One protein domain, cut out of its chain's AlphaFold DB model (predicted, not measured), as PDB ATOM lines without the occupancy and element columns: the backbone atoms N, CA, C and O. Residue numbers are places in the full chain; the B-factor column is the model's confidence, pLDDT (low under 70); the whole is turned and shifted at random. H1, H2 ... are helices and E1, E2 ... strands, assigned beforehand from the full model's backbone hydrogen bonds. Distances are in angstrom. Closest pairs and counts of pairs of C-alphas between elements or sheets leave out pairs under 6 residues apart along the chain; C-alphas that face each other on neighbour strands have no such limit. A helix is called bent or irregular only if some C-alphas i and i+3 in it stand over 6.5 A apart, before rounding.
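What this domain is: This is residues 183 to 281 of the 281 residues of an uncharacterized protein of Hymenobacter sp. CRA2 (UniProt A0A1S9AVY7). A twisted wall of four strands, E1 to E4, has the short helix H2 and the hairpin E5 and E6 over one face, with E6 next to the wall. The long loop of residues 210 to 234 reaches out beyond one end of the wall and returns, giving a rod that spans 56 by 27 by 20 A. The printed part has 99 residues, 48 in named elements, under half: H1 E1 E2 E3 E4 H2 E5 E6, a mixed class. The sheet E1 - E2 - E3 - E4 is antiparallel, and the whole is loose, with a radius of gyration of the C-alphas of 16.1 A.

Where its parts are: Find C-alpha 190 at (-24.602, -17.014, 48.181), where H1 runs to 193. E1 is 194 to 198, E2 204 to 209, E3 235 to 241, 19.6 A, and E4 246 to 252, 20.0 A. H2, 259 to 265, is irregular: C-alphas 260 and 263 are 9.0 A apart. E5 is 266 to 271; E6, 274 to 279, ends at (-9.228, -26.731, 37.110).

How they stand to each other: E1 to E4 form a meander, each strand the antiparallel neighbour of the one before; look at N 195 and O 208, 2.8 A, N 207 and O 238, 2.8 A, and N 239 and O 248, 2.8 A. H2 is on this sheet, height 8.0 A, only just over E2 with 3 C-alphas. C-alphas 239 of E3 and 277 of E6 are closest, 7.4 A. In the hairpin E5 and E6, N 269 and O 276 are 2.9 A apart. H1 only grazes the sheet and touches H2, C-alphas 193 and 259 at 6.6 A. H2 has 0 of 3 O i to N i+4 pairs within hydrogen-bond range and 1 of 4 O i to N i+3 pairs; H1 is too short for an i+4 pair.

The domain as a whole: C-alphas 221 and 273 are farthest apart, 56.3 A. The printed part has no cut; E2 to E3 is a long link. Model confidence is under 70 at 183 to 193, 212 to 233 and 254 to 260.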
ATOM      1  N   ALA A 183     -23.665 -28.081  47.321       62.22
ATOM      2  CA  ALA A 183     -23.289 -28.533  48.660       62.22
ATOM      3  C   ALA A 183     -23.242 -27.329  49.624       62.22
ATOM      4  O   ALA A 183     -22.567 -26.349  49.310       62.22
ATOM      5  N   GLU A 184     -23.988 -27.422  50.731       57.84
ATOM      6  CA  GLU A 184     -24.155 -26.462  51.839       57.84
ATOM      7  C   GLU A 184     -23.514 -25.072  51.634       57.84
ATOM      8  O   GLU A 184     -22.379 -24.792  52.030       57.84
ATOM      9  N   LEU A 185     -24.289 -24.162  51.039       55.03
ATOM     10  CA  LEU A 185     -24.010 -22.727  51.016       55.03
ATOM     11  C   LEU A 185     -24.751 -22.070  52.191       55.03
ATOM     12  O   LEU A 185     -25.891 -21.628  52.048       55.03
ATOM     13  N   TYR A 186     -24.131 -22.026  53.368       46.16
ATOM     14  CA  TYR A 186     -24.668 -21.262  54.501       46.16
ATOM     15  C   TYR A 186     -24.368 -19.762  54.343       46.16
ATOM     16  O   TYR A 186     -23.240 -19.356  54.076       46.16
ATOM     17  N   GLY A 187     -25.372 -18.918  54.569       45.44
ATOM     18  CA  GLY A 187     -25.191 -17.467  54.640       45.44
ATOM     19  C   GLY A 187     -25.563 -16.712  53.362       45.44
ATOM     20  O   GLY A 187     -25.340 -17.130  52.225       45.44
ATOM     21  N   LEU A 188     -26.197 -15.565  53.573       39.31
ATOM     22  CA  LEU A 188     -26.531 -14.605  52.531       39.31
ATOM     23  C   LEU A 188     -25.369 -13.608  52.368       39.31
ATOM     24  O   LEU A 188     -24.847 -13.165  53.389       39.31
ATOM     25  N   PRO A 189     -25.006 -13.191  51.138       47.25
ATOM     26  CA  PRO A 189     -25.531 -13.632  49.847       47.25
ATOM     27  C   PRO A 189     -24.620 -14.670  49.151       47.25
ATOM     28  O   PRO A 189     -23.577 -14.328  48.609       47.25
ATOM     29  N   TRP A 190     -25.084 -15.925  49.064       49.47
ATOM     30  CA  TRP A 190     -24.602 -17.014  48.181       49.47
ATOM     31  C   TRP A 190     -24.062 -16.586  46.797       49.47
ATOM     32  O   TRP A 190     -23.117 -17.194  46.306       49.47
ATOM     33  N   THR A 191     -24.612 -15.538  46.166       52.09
ATOM     34  CA  THR A 191     -24.133 -15.003  44.876       52.09
ATOM     35  C   THR A 191     -22.692 -14.505  44.915       52.09
ATOM     36  O   THR A 191     -22.063 -14.447  43.871       52.09
ATOM     37  N   ALA A 192     -22.158 -14.145  46.086       54.28
ATOM     38  CA  ALA A 192     -20.761 -13.734  46.230       54.28
ATOM     39  C   ALA A 192     -19.774 -14.917  46.144       54.28
ATOM     40  O   ALA A 192     -18.580 -14.707  45.969       54.28
ATOM     41  N   HIS A 193     -20.266 -16.157  46.251       69.31
ATOM     42  CA  HIS A 193     -19.454 -17.380  46.273       69.31
ATOM     43  C   HIS A 193     -19.739 -18.309  45.090       69.31
ATOM     44  O   HIS A 193     -19.338 -19.475  45.106       69.31
ATOM     45  N   VAL A 194     -20.442 -17.802  44.076       79.06
ATOM     46  CA  VAL A 194     -20.838 -18.547  42.886       79.06
ATOM     47  C   VAL A 194     -20.525 -17.698  41.662       79.06
ATOM     48  O   VAL A 194     -20.964 -16.558  41.563       79.06
ATOM     49  N   ALA A 195     -19.805 -18.276  40.710       83.50
ATOM     50  CA  ALA A 195     -19.589 -17.702  39.396       83.50
ATOM     51  C   ALA A 195     -20.218 -18.600  38.332       83.50
ATOM     52  O   ALA A 195     -20.176 -19.828  38.429       83.50
ATOM     53  N   TYR A 196     -20.785 -17.979  37.306       87.88
ATOM     54  CA  TYR A 196     -21.326 -18.672  36.146       87.88
ATOM     55  C   TYR A 196     -20.477 -18.338  34.925       87.88
ATOM     56  O   TYR A 196     -19.995 -17.217  34.773       87.88
ATOM     57  N   THR A 197     -20.300 -19.313  34.048       92.12
ATOM     58  CA  THR A 197     -19.563 -19.167  32.796       92.12
ATOM     59  C   THR A 197     -20.154 -20.113  31.757       92.12
ATOM     60  O   THR A 197     -20.880 -21.040  32.105       92.12
ATOM     61  N   VAL A 198     -19.884 -19.882  30.478       93.44
ATOM     62  CA  VAL A 198     -20.356 -20.744  29.388       93.44
ATOM     63  C   VAL A 198     -19.183 -21.131  28.497       93.44
ATOM     64  O   VAL A 198     -18.227 -20.357  28.377       93.44
ATOM     65  N   SER A 199     -19.242 -22.325  27.909       93.88
ATOM     66  CA  SER A 199     -18.249 -22.798  26.949       93.88
ATOM     67  C   SER A 199     -18.146 -21.861  25.740       93.88
ATOM     68  O   SER A 199     -19.107 -21.153  25.422       93.88
ATOM     69  N   PRO A 200     -17.007 -21.853  25.025       92.31
ATOM     70  CA  PRO A 200     -16.823 -21.022  23.834       92.31
ATOM     71  C   PRO A 200     -17.889 -21.213  22.743       92.31
ATOM     72  O   PRO A 200     -18.255 -20.251  22.072       92.31
ATOM     73  N   ASP A 201     -18.416 -22.429  22.582       91.44
ATOM     74  CA  ASP A 201     -19.498 -22.750  21.640       91.44
ATOM     75  C   ASP A 201     -20.911 -22.485  22.192       91.44
ATOM     76  O   ASP A 201     -21.904 -22.703  21.497       91.44
ATOM     77  N   LEU A 202     -21.000 -21.985  23.427       90.25
ATOM     78  CA  LEU A 202     -22.230 -21.650  24.137       90.25
ATOM     79  C   LEU A 202     -23.129 -22.858  24.469       90.25
ATOM     80  O   LEU A 202     -24.307 -22.662  24.764       90.25
ATOM     81  N   ARG A 203     -22.600 -24.089  24.425       90.69
ATOM     82  CA  ARG A 203     -23.364 -25.334  24.644       90.69
ATOM     83  C   ARG A 203     -23.299 -25.894  26.058       90.69
ATOM     84  O   ARG A 203     -24.170 -26.672  26.438       90.69
ATOM     85  N   VAL A 204     -22.317 -25.488  26.857       93.31
ATOM     86  CA  VAL A 204     -22.138 -25.969  28.230       93.31
ATOM     87  C   VAL A 204     -22.163 -24.787  29.186       93.31
ATOM     88  O   VAL A 204     -21.269 -23.943  29.173       93.31
ATOM     89  N   LEU A 205     -23.180 -24.729  30.045       93.75
ATOM     90  CA  LEU A 205     -23.193 -23.807  31.177       93.75
ATOM     91  C   LEU A 205     -22.396 -24.427  32.319       93.75
ATOM     92  O   LEU A 205     -22.654 -25.564  32.708       93.75
ATOM     93  N   ALA A 206     -21.498 -23.657  32.917       92.94
ATOM     94  CA  ALA A 206     -20.804 -24.048  34.127       92.94
ATOM     95  C   ALA A 206     -21.102 -23.095  35.288       92.94
ATOM     96  O   ALA A 206     -21.163 -21.873  35.132       92.94
ATOM     97  N   ARG A 207     -21.260 -23.678  36.476       90.25
ATOM     98  CA  ARG A 207     -21.339 -22.991  37.761       90.25
ATOM     99  C   ARG A 207     -20.141 -23.403  38.605       90.25
ATOM    100  O   ARG A 207     -20.023 -24.567  38.978       90.25
ATOM    101  N   VAL A 208     -19.295 -22.443  38.947       88.25
ATOM    102  CA  VAL A 208     -18.143 -22.624  39.833       88.25
ATOM    103  C   VAL A 208     -18.479 -22.017  41.181       88.25
ATOM    104  O   VAL A 208     -18.896 -20.864  41.254       88.25
ATOM    105  N   TYR A 209     -18.318 -22.774  42.258       83.12
ATOM    106  CA  TYR A 209     -18.604 -22.274  43.596       83.12
ATOM    107  C   TYR A 209     -17.724 -22.922  44.656       83.12
ATOM    108  O   TYR A 209     -17.154 -23.998  44.458       83.12
ATOM    109  N   ARG A 210     -17.627 -22.256  45.806       78.25
ATOM    110  CA  ARG A 210     -16.974 -22.799  47.001       78.25
ATOM    111  C   ARG A 210     -18.043 -23.191  48.019       78.25
ATOM    112  O   ARG A 210     -18.806 -22.316  48.422       78.25
ATOM    113  N   PRO A 211     -18.128 -24.469  48.425       72.12
ATOM    114  CA  PRO A 211     -18.951 -24.855  49.556       72.12
ATOM    115  C   PRO A 211     -18.337 -24.281  50.836       72.12
ATOM    116  O   PRO A 211     -17.116 -24.110  50.934       72.12
ATOM    117  N   ASN A 212     -19.170 -24.004  51.835       63.56
ATOM    118  CA  ASN A 212     -18.650 -23.612  53.138       63.56
ATOM    119  C   ASN A 212     -17.961 -24.805  53.805       63.56
ATOM    120  O   ASN A 212     -18.460 -25.926  53.767       63.56
ATOM    121  N   VAL A 213     -16.808 -24.561  54.429       52.16
ATOM    122  CA  VAL A 213     -15.966 -25.621  55.018       52.16
ATOM    123  C   VAL A 213     -16.226 -25.827  56.517       52.16
ATOM    124  O   VAL A 213     -15.503 -26.573  57.169       52.16
ATOM    125  N   VAL A 214     -17.240 -25.176  57.097       51.19
ATOM    126  CA  VAL A 214     -17.517 -25.269  58.538       51.19
ATOM    127  C   VAL A 214     -18.873 -25.937  58.762       51.19
ATOM    128  O   VAL A 214     -19.893 -25.255  58.656       51.19
ATOM    129  N   PRO A 215     -18.930 -27.231  59.127       43.31
ATOM    130  CA  PRO A 215     -20.080 -27.722  59.865       43.31
ATOM    131  C   PRO A 215     -20.088 -26.977  61.205       43.31
ATOM    132  O   PRO A 215     -19.166 -27.129  62.009       43.31
ATOM    133  N   VAL A 216     -21.084 -26.122  61.445       44.94
ATOM    134  CA  VAL A 216     -21.259 -25.503  62.765       44.94
ATOM    135  C   VAL A 216     -21.624 -26.623  63.733       44.94
ATOM    136  O   VAL A 216     -22.782 -27.017  63.833       44.94
ATOM    137  N   LYS A 217     -20.637 -27.166  64.450       42.31
ATOM    138  CA  LYS A 217     -20.927 -27.923  65.664       42.31
ATOM    139  C   LYS A 217     -21.330 -26.904  66.721       42.31
ATOM    140  O   LYS A 217     -20.500 -26.139  67.204       42.31
ATOM    141  N   THR A 218     -22.613 -26.868  67.059       44.50
ATOM    142  CA  THR A 218     -23.095 -26.200  68.266       44.50
ATOM    143  C   THR A 218     -22.378 -26.825  69.461       44.50
ATOM    144  O   THR A 218     -22.558 -28.003  69.763       44.50
ATOM    145  N   GLY A 219     -21.502 -26.056  70.114       42.66
ATOM    146  CA  GLY A 219     -20.880 -26.483  71.364       42.66
ATOM    147  C   GLY A 219     -21.934 -26.657  72.461       42.66
ATOM    148  O   GLY A 219     -23.017 -26.074  72.386       42.66
ATOM    149  N   ALA A 220     -21.605 -27.413  73.511       45.94
ATOM    150  CA  ALA A 220     -22.483 -27.732  74.647       45.94
ATOM    151  C   ALA A 220     -22.866 -26.528  75.551       45.94
ATOM    152  O   ALA A 220     -23.175 -26.699  76.723       45.94
ATOM    153  N   GLY A 221     -22.865 -25.304  75.019       52.84
ATOM    154  CA  GLY A 221     -23.236 -24.072  75.719       52.84
ATOM    155  C   GLY A 221     -23.919 -23.030  74.832       52.84
ATOM    156  O   GLY A 221     -23.964 -21.865  75.207       52.84
ATOM    157  N   GLY A 222     -24.406 -23.397  73.640       44.12
ATOM    158  CA  GLY A 222     -25.182 -22.496  72.769       44.12
ATOM    159  C   GLY A 222     -24.389 -21.371  72.086       44.12
ATOM    160  O   GLY A 222     -24.920 -20.722  71.187       44.12
ATOM    161  N   PHE A 223     -23.119 -21.162  72.439       43.97
ATOM    162  CA  PHE A 223     -22.235 -20.225  71.748       43.97
ATOM    163  C   PHE A 223     -21.474 -20.935  70.615       43.97
ATOM    164  O   PHE A 223     -20.838 -21.965  70.863       43.97
ATOM    165  N   PRO A 224     -21.514 -20.423  69.371       46.38
ATOM    166  CA  PRO A 224     -20.755 -20.995  68.266       46.38
ATOM    167  C   PRO A 224     -19.254 -20.768  68.501       46.38
ATOM    168  O   PRO A 224     -18.762 -19.651  68.354       46.38
ATOM    169  N   SER A 225     -18.511 -21.817  68.872       40.88
ATOM    170  CA  SER A 225     -17.049 -21.763  68.880       40.88
ATOM    171  C   SER A 225     -16.526 -22.098  67.478       40.88
ATOM    172  O   SER A 225     -16.728 -23.187  66.943       40.88
ATOM    173  N   LEU A 226     -15.880 -21.120  66.843       43.47
ATOM    174  CA  LEU A 226     -15.227 -21.274  65.543       43.47
ATOM    175  C   LEU A 226     -13.888 -22.000  65.728       43.47
ATOM    176  O   LEU A 226     -12.825 -21.392  65.643       43.47
ATOM    177  N   VAL A 227     -13.916 -23.302  66.008       38.09
ATOM    178  CA  VAL A 227     -12.689 -24.111  65.992       38.09
ATOM    179  C   VAL A 227     -12.379 -24.477  64.538       38.09
ATOM    180  O   VAL A 227     -12.888 -25.460  64.001       38.09
ATOM    181  N   GLN A 228     -11.558 -23.653  63.880       42.25
ATOM    182  CA  GLN A 228     -11.005 -23.926  62.550       42.25
ATOM    183  C   GLN A 228     -10.051 -25.124  62.614       42.25
ATOM    184  O   GLN A 228      -8.872 -24.993  62.918       42.25
ATOM    185  N   THR A 229     -10.570 -26.306  62.308       40.97
ATOM    186  CA  THR A 229      -9.780 -27.524  62.088       40.97
ATOM    187  C   THR A 229     -10.352 -28.251  60.871       40.97
ATOM    188  O   THR A 229     -11.025 -29.264  61.010       40.97
ATOM    189  N   ALA A 230     -10.197 -27.697  59.661       41.44
ATOM    190  CA  ALA A 230     -10.739 -28.340  58.460       41.44
ATOM    191  C   ALA A 230      -9.919 -28.057  57.184       41.44
ATOM    192  O   ALA A 230      -9.386 -26.955  57.028       41.44
ATOM    193  N   PRO A 231      -9.807 -29.058  56.289       47.91
ATOM    194  CA  PRO A 231      -8.890 -29.079  55.154       47.91
ATOM    195  C   PRO A 231      -9.296 -28.069  54.072       47.91
ATOM    196  O   PRO A 231     -10.479 -27.834  53.854       47.91
ATOM    197  N   GLN A 232      -8.283 -27.472  53.438       53.88
ATOM    198  CA  GLN A 232      -8.255 -26.756  52.150       53.88
ATOM    199  C   GLN A 232      -9.609 -26.508  51.425       53.88
ATOM    200  O   GLN A 232     -10.336 -27.463  51.136       53.88
ATOM    201  N   PRO A 233      -9.975 -25.254  51.071       60.12
ATOM    202  CA  PRO A 233     -11.257 -24.984  50.429       60.12
ATOM    203  C   PRO A 233     -11.381 -25.648  49.058       60.12
ATOM    204  O   PRO A 233     -10.759 -25.266  48.071       60.12
ATOM    205  N   ARG A 234     -12.302 -26.602  49.003       74.31
ATOM    206  CA  ARG A 234     -12.742 -27.277  47.791       74.31
ATOM    207  C   ARG A 234     -13.386 -26.289  46.815       74.31
ATOM    208  O   ARG A 234     -14.257 -25.519  47.209       74.31
ATOM    209  N   LEU A 235     -13.036 -26.355  45.536       82.12
ATOM    210  CA  LEU A 235     -13.835 -25.757  44.464       82.12
ATOM    211  C   LEU A 235     -14.758 -26.827  43.886       82.12
ATOM    212  O   LEU A 235     -14.362 -27.978  43.696       82.12
ATOM    213  N   VAL A 236     -16.005 -26.468  43.615       87.12
ATOM    214  CA  VAL A 236     -16.956 -27.346  42.936       87.12
ATOM    215  C   VAL A 236     -17.354 -26.705  41.618       87.12
ATOM    216  O   VAL A 236     -17.714 -25.529  41.574       87.12
ATOM    217  N   ILE A 237     -17.277 -27.493  40.550       91.00
ATOM    218  CA  ILE A 237     -17.695 -27.109  39.208       91.00
ATOM    219  C   ILE A 237     -18.876 -27.992  38.831       91.00
ATOM    220  O   ILE A 237     -18.727 -29.203  38.689       91.00
ATOM    221  N   ASP A 238     -20.037 -27.386  38.642       92.75
ATOM    222  CA  ASP A 238     -21.177 -28.035  38.008       92.75
ATOM    223  C   ASP A 238     -21.219 -27.633  36.542       92.75
ATOM    224  O   ASP A 238     -21.115 -26.451  36.230       92.75
ATOM    225  N   GLN A 239     -21.386 -28.601  35.653       93.81
ATOM    226  CA  GLN A 239     -21.486 -28.394  34.215       93.81
ATOM    227  C   GLN A 239     -22.802 -28.975  33.723       93.81
ATOM    228  O   GLN A 239     -23.153 -30.101  34.084       93.81
ATOM    229  N   TYR A 240     -23.520 -28.210  32.914       93.69
ATOM    230  CA  TYR A 240     -24.767 -28.606  32.284       93.69
ATOM    231  C   TYR A 240     -24.633 -28.462  30.772       93.69
ATOM    232  O   TYR A 240     -24.481 -27.352  30.259       93.69
ATOM    233  N   ASP A 241     -24.682 -29.594  30.079       92.69
ATOM    234  CA  ASP A 241     -24.691 -29.676  28.622       92.69
ATOM    235  C   ASP A 241     -26.123 -29.422  28.125       92.69
ATOM    236  O   ASP A 241     -27.048 -30.172  28.458       92.69
ATOM    237  N   LEU A 242     -26.314 -28.344  27.363       89.12
ATOM    238  CA  LEU A 242     -27.620 -27.914  26.858       89.12
ATOM    239  C   LEU A 242     -28.178 -28.862  25.794       89.12
ATOM    240  O   LEU A 242     -29.392 -29.073  25.743       89.12
ATOM    241  N   ASP A 243     -27.308 -29.448  24.973       89.81
ATOM    242  CA  ASP A 243     -27.710 -30.308  23.861       89.81
ATOM    243  C   ASP A 243     -28.132 -31.682  24.383       89.81
ATOM    244  O   ASP A 243     -29.157 -32.233  23.983       89.81
ATOM    245  N   ARG A 244     -27.365 -32.230  25.330       89.75
ATOM    246  CA  ARG A 244     -27.596 -33.570  25.889       89.75
ATOM    247  C   ARG A 244     -28.484 -33.570  27.120       89.75
ATOM    248  O   ARG A 244     -28.909 -34.636  27.560       89.75
ATOM    249  N   ARG A 245     -28.732 -32.395  27.703       89.94
ATOM    250  CA  ARG A 245     -29.443 -32.228  28.980       89.94
ATOM    251  C   ARG A 245     -28.795 -33.034  30.113       89.94
ATOM    252  O   ARG A 245     -29.463 -33.434  31.065       89.94
ATOM    253  N   THR A 246     -27.486 -33.263  30.011       90.75
ATOM    254  CA  THR A 246     -26.699 -34.019  30.987       90.75
ATOM    255  C   THR A 246     -25.917 -33.093  31.892       90.75
ATOM    256  O   THR A 246     -25.526 -31.992  31.508       90.75
ATOM    257  N   MET A 247     -25.645 -33.576  33.095       90.50
ATOM    258  CA  MET A 247     -25.000 -32.801  34.134       90.50
ATOM    259  C   MET A 247     -23.824 -33.562  34.734       90.50
ATOM    260  O   MET A 247     -23.889 -34.777  34.922       90.50
ATOM    261  N   ARG A 248     -22.752 -32.834  35.046       90.75
ATOM    262  CA  ARG A 248     -21.540 -33.370  35.668       90.75
ATOM    263  C   ARG A 248     -21.065 -32.440  36.775       90.75
ATOM    264  O   ARG A 248     -20.987 -31.232  36.577       90.75
ATOM    265  N   ARG A 249     -20.693 -33.016  37.918       91.19
ATOM    266  CA  ARG A 249     -20.060 -32.307  39.035       91.19
ATOM    267  C   ARG A 249     -18.603 -32.727  39.162       91.19
ATOM    268  O   ARG A 249     -18.309 -33.909  39.316       91.19
ATOM    269  N   LEU A 250     -17.708 -31.751  39.156       89.31
ATOM    270  CA  LEU A 250     -16.289 -31.906  39.446       89.31
ATOM    271  C   LEU A 250     -15.960 -31.229  40.768       89.31
ATOM    272  O   LEU A 250     -16.536 -30.211  41.141       89.31
ATOM    273  N   LYS A 251     -15.034 -31.832  41.499       86.62
ATOM    274  CA  LYS A 251     -14.638 -31.426  42.839       86.62
ATOM    275  C   LYS A 251     -13.125 -31.277  42.822       86.62
ATOM    276  O   LYS A 251     -12.432 -32.283  42.739       86.62
ATOM    277  N   LEU A 252     -12.651 -30.042  42.865       81.19
ATOM    278  CA  LEU A 252     -11.234 -29.709  42.877       81.19
ATOM    279  C   LEU A 252     -10.792 -29.454  44.315       81.19
ATOM    280  O   LEU A 252     -11.490 -28.783  45.082       81.19
ATOM    281  N   GLU A 253      -9.643 -30.001  44.675       75.31
ATOM    282  CA  GLU A 253      -8.959 -29.686  45.927       75.31
ATOM    283  C   GLU A 253      -8.184 -28.370  45.747       75.31
ATOM    284  O   GLU A 253      -7.738 -28.077  44.638       75.31
ATOM    285  N   GLY A 254      -8.073 -27.528  46.781       61.47
ATOM    286  CA  GLY A 254      -7.457 -26.209  46.609       61.47
ATOM    287  C   GLY A 254      -7.092 -25.474  47.898       61.47
ATOM    288  O   GLY A 254      -7.788 -25.549  48.904       61.47
ATOM    289  N   VAL A 255      -5.996 -24.715  47.849       51.84
ATOM    290  CA  VAL A 255      -5.444 -23.927  48.967       51.84
ATOM    291  C   VAL A 255      -6.310 -22.688  49.254       51.84
ATOM    292  O   VAL A 255      -7.050 -22.207  48.398       51.84
ATOM    293  N   ASN A 256      -6.242 -22.160  50.480       49.16
ATOM    294  CA  ASN A 256      -7.033 -21.017  50.937       49.16
ATOM    295  C   ASN A 256      -6.729 -19.735  50.142       49.16
ATOM    296  O   ASN A 256      -5.753 -19.048  50.423       49.16
ATOM    297  N   GLN A 257      -7.561 -19.424  49.148       48.81
ATOM    298  CA  GLN A 257      -7.412 -18.231  48.309       48.81
ATOM    299  C   GLN A 257      -8.636 -17.313  48.408       48.81
ATOM    300  O   GLN A 257      -9.672 -17.700  48.952       48.81
ATOM    301  N   GLN A 258      -8.515 -16.064  47.959       51.41
ATOM    302  CA  GLN A 258      -9.560 -15.052  48.131       51.41
ATOM    303  C   GLN A 258     -10.822 -15.359  47.305       51.41
ATOM    304  O   GLN A 258     -10.796 -16.069  46.305       51.41
ATOM    305  N   VAL A 259     -11.961 -14.841  47.768       52.78
ATOM    306  CA  VAL A 259     -13.309 -15.131  47.242       52.78
ATOM    307  C   VAL A 259     -13.528 -14.607  45.813       52.78
ATOM    308  O   VAL A 259     -14.345 -15.160  45.083       52.78
ATOM    309  N   ASN A 260     -12.789 -13.579  45.390       52.28
ATOM    310  CA  ASN A 260     -13.218 -12.703  44.296       52.28
ATOM    311  C   ASN A 260     -12.922 -13.184  42.866       52.28
ATOM    312  O   ASN A 260     -13.246 -12.468  41.925       52.28
ATOM    313  N   GLU A 261     -12.362 -14.377  42.657       71.06
ATOM    314  CA  GLU A 261     -11.879 -14.775  41.323       71.06
ATOM    315  C   GLU A 261     -12.083 -16.273  41.025       71.06
ATOM    316  O   GLU A 261     -11.215 -16.945  40.486       71.06
ATOM    317  N   LEU A 262     -13.252 -16.838  41.350       78.94
ATOM    318  CA  LEU A 262     -13.527 -18.279  41.180       78.94
ATOM    319  C   LEU A 262     -13.214 -18.827  39.774       78.94
ATOM    320  O   LEU A 262     -12.702 -19.938  39.651       78.94
ATOM    321  N   LEU A 263     -13.499 -18.051  38.723       85.12
ATOM    322  CA  LEU A 263     -13.262 -18.475  37.339       85.12
ATOM    323  C   LEU A 263     -11.779 -18.488  36.955       85.12
ATOM    324  O   LEU A 263     -11.415 -19.209  36.027       85.12
ATOM    325  N   GLN A 264     -10.911 -17.753  37.657       84.50
ATOM    326  CA  GLN A 264      -9.484 -17.710  37.322       84.50
ATOM    327  C   GLN A 264      -8.784 -19.045  37.561       84.50
ATOM    328  O   GLN A 264      -7.766 -19.323  36.942       84.50
ATOM    329  N   PHE A 265      -9.348 -19.875  38.439       82.19
ATOM    330  CA  PHE A 265      -8.859 -21.215  38.759       82.19
ATOM    331  C   PHE A 265      -9.403 -22.276  37.816       82.19
ATOM    332  O   PHE A 265      -9.221 -23.467  38.049       82.19
ATOM    333  N   THR A 266     -10.110 -21.854  36.772       88.31
ATOM    334  CA  THR A 266     -10.727 -22.755  35.816       88.31
ATOM    335  C   THR A 266     -10.326 -22.404  34.396       88.31
ATOM    336  O   THR A 266      -9.912 -21.281  34.086       88.31
ATOM    337  N   GLN A 267     -10.402 -23.392  33.521       92.56
ATOM    338  CA  GLN A 267     -10.157 -23.227  32.100       92.56
ATOM    339  C   GLN A 267     -11.085 -24.132  31.305       92.56
ATOM    340  O   GLN A 267     -11.376 -25.258  31.712       92.56
ATOM    341  N   TRP A 268     -11.547 -23.620  30.169       94.75
ATOM    342  CA  TRP A 268     -12.261 -24.412  29.183       94.75
ATOM    343  C   TRP A 268     -11.248 -25.208  28.367       94.75
ATOM    344  O   TRP A 268     -10.355 -24.629  27.754       94.75
ATOM    345  N   VAL A 269     -11.401 -26.527  28.362       95.31
ATOM    346  CA  VAL A 269     -10.588 -27.461  27.583       95.31
ATOM    347  C   VAL A 269     -11.521 -28.248  26.680       95.31
ATOM    348  O   VAL A 269     -12.600 -28.658  27.108       95.31
ATOM    349  N   GLN A 270     -11.126 -28.437  25.424       94.31
ATOM    350  CA  GLN A 270     -11.857 -29.308  24.518       94.31
ATOM    351  C   GLN A 270     -11.270 -30.723  24.600       94.31
ATOM    352  O   GLN A 270     -10.145 -30.950  24.159       94.31
ATOM    353  N   THR A 271     -12.035 -31.663  25.150       89.50
ATOM    354  CA  THR A 271     -11.671 -33.080  25.294       89.50
ATOM    355  C   THR A 271     -12.627 -33.909  24.446       89.50
ATOM    356  O   THR A 271     -13.842 -33.780  24.585       89.50
ATOM    357  N   ASP A 272     -12.104 -34.722  23.524       88.75
ATOM    358  CA  ASP A 272     -12.906 -35.571  22.625       88.75
ATOM    359  C   ASP A 272     -14.036 -34.810  21.901       88.75
ATOM    360  O   ASP A 272     -15.178 -35.264  21.786       88.75
ATOM    361  N   GLY A 273     -13.722 -33.591  21.450       87.44
ATOM    362  CA  GLY A 273     -14.660 -32.709  20.756       87.44
ATOM    363  C   GLY A 273     -15.681 -32.007  21.657       87.44
ATOM    364  O   GLY A 273     -16.521 -31.282  21.131       87.44
ATOM    365  N   ARG A 274     -15.614 -32.164  22.985       89.06
ATOM    366  CA  ARG A 274     -16.533 -31.532  23.947       89.06
ATOM    367  C   ARG A 274     -15.826 -30.530  24.836       89.06
ATOM    368  O   ARG A 274     -14.712 -30.771  25.286       89.06
ATOM    369  N   TRP A 275     -16.499 -29.425  25.122       94.94
ATOM    370  CA  TRP A 275     -16.003 -28.449  26.081       94.94
ATOM    371  C   TRP A 275     -16.241 -28.912  27.510       94.94
ATOM    372  O   TRP A 275     -17.368 -29.203  27.904       94.94
ATOM    373  N   GLU A 276     -15.174 -28.910  28.295       95.19
ATOM    374  CA  GLU A 276     -15.210 -29.161  29.725       95.19
ATOM    375  C   GLU A 276     -14.521 -28.014  30.460       95.19
ATOM    376  O   GLU A 276     -13.426 -27.583  30.094       95.19
ATOM    377  N   LEU A 277     -15.159 -27.515  31.514       93.69
ATOM    378  CA  LEU A 277     -14.535 -26.600  32.449       93.69
ATOM    379  C   LEU A 277     -13.787 -27.416  33.503       93.69
ATOM    380  O   LEU A 277     -14.393 -28.112  34.322       93.69
ATOM    381  N   LEU A 278     -12.464 -27.314  33.473       92.62
ATOM    382  CA  LEU A 278     -11.548 -28.017  34.367       92.62
ATOM    383  C   LEU A 278     -10.817 -27.023  35.271       92.62
ATOM    384  O   LEU A 278     -10.837 -25.815  35.028       92.62
ATOM    385  N   GLY A 279     -10.160 -27.530  36.316       88.44
ATOM    386  CA  GLY A 279      -9.228 -26.731  37.110       88.44
ATOM    387  C   GLY A 279      -8.025 -26.293  36.274       88.44
ATOM    388  O   GLY A 279      -7.584 -27.025  35.384       88.44
ATOM    389  N   ARG A 280      -7.498 -25.097  36.543       83.12
ATOM    390  CA  ARG A 280      -6.165 -24.725  36.057       83.12
ATOM    391  C   ARG A 280      -5.102 -25.484  36.864       83.12
ATOM    392  O   ARG A 280      -5.298 -25.627  38.072       83.12
ATOM    393  N   PRO A 281      -4.051 -25.997  36.201       70.19
ATOM    394  CA  PRO A 281      -2.919 -26.631  36.868       70.19
ATOM    395  C   PRO A 281      -2.126 -25.639  37.724       70.19
ATOM    396  O   PRO A 281      -2.183 -24.420  37.433       70.19
TER     397      PRO A 281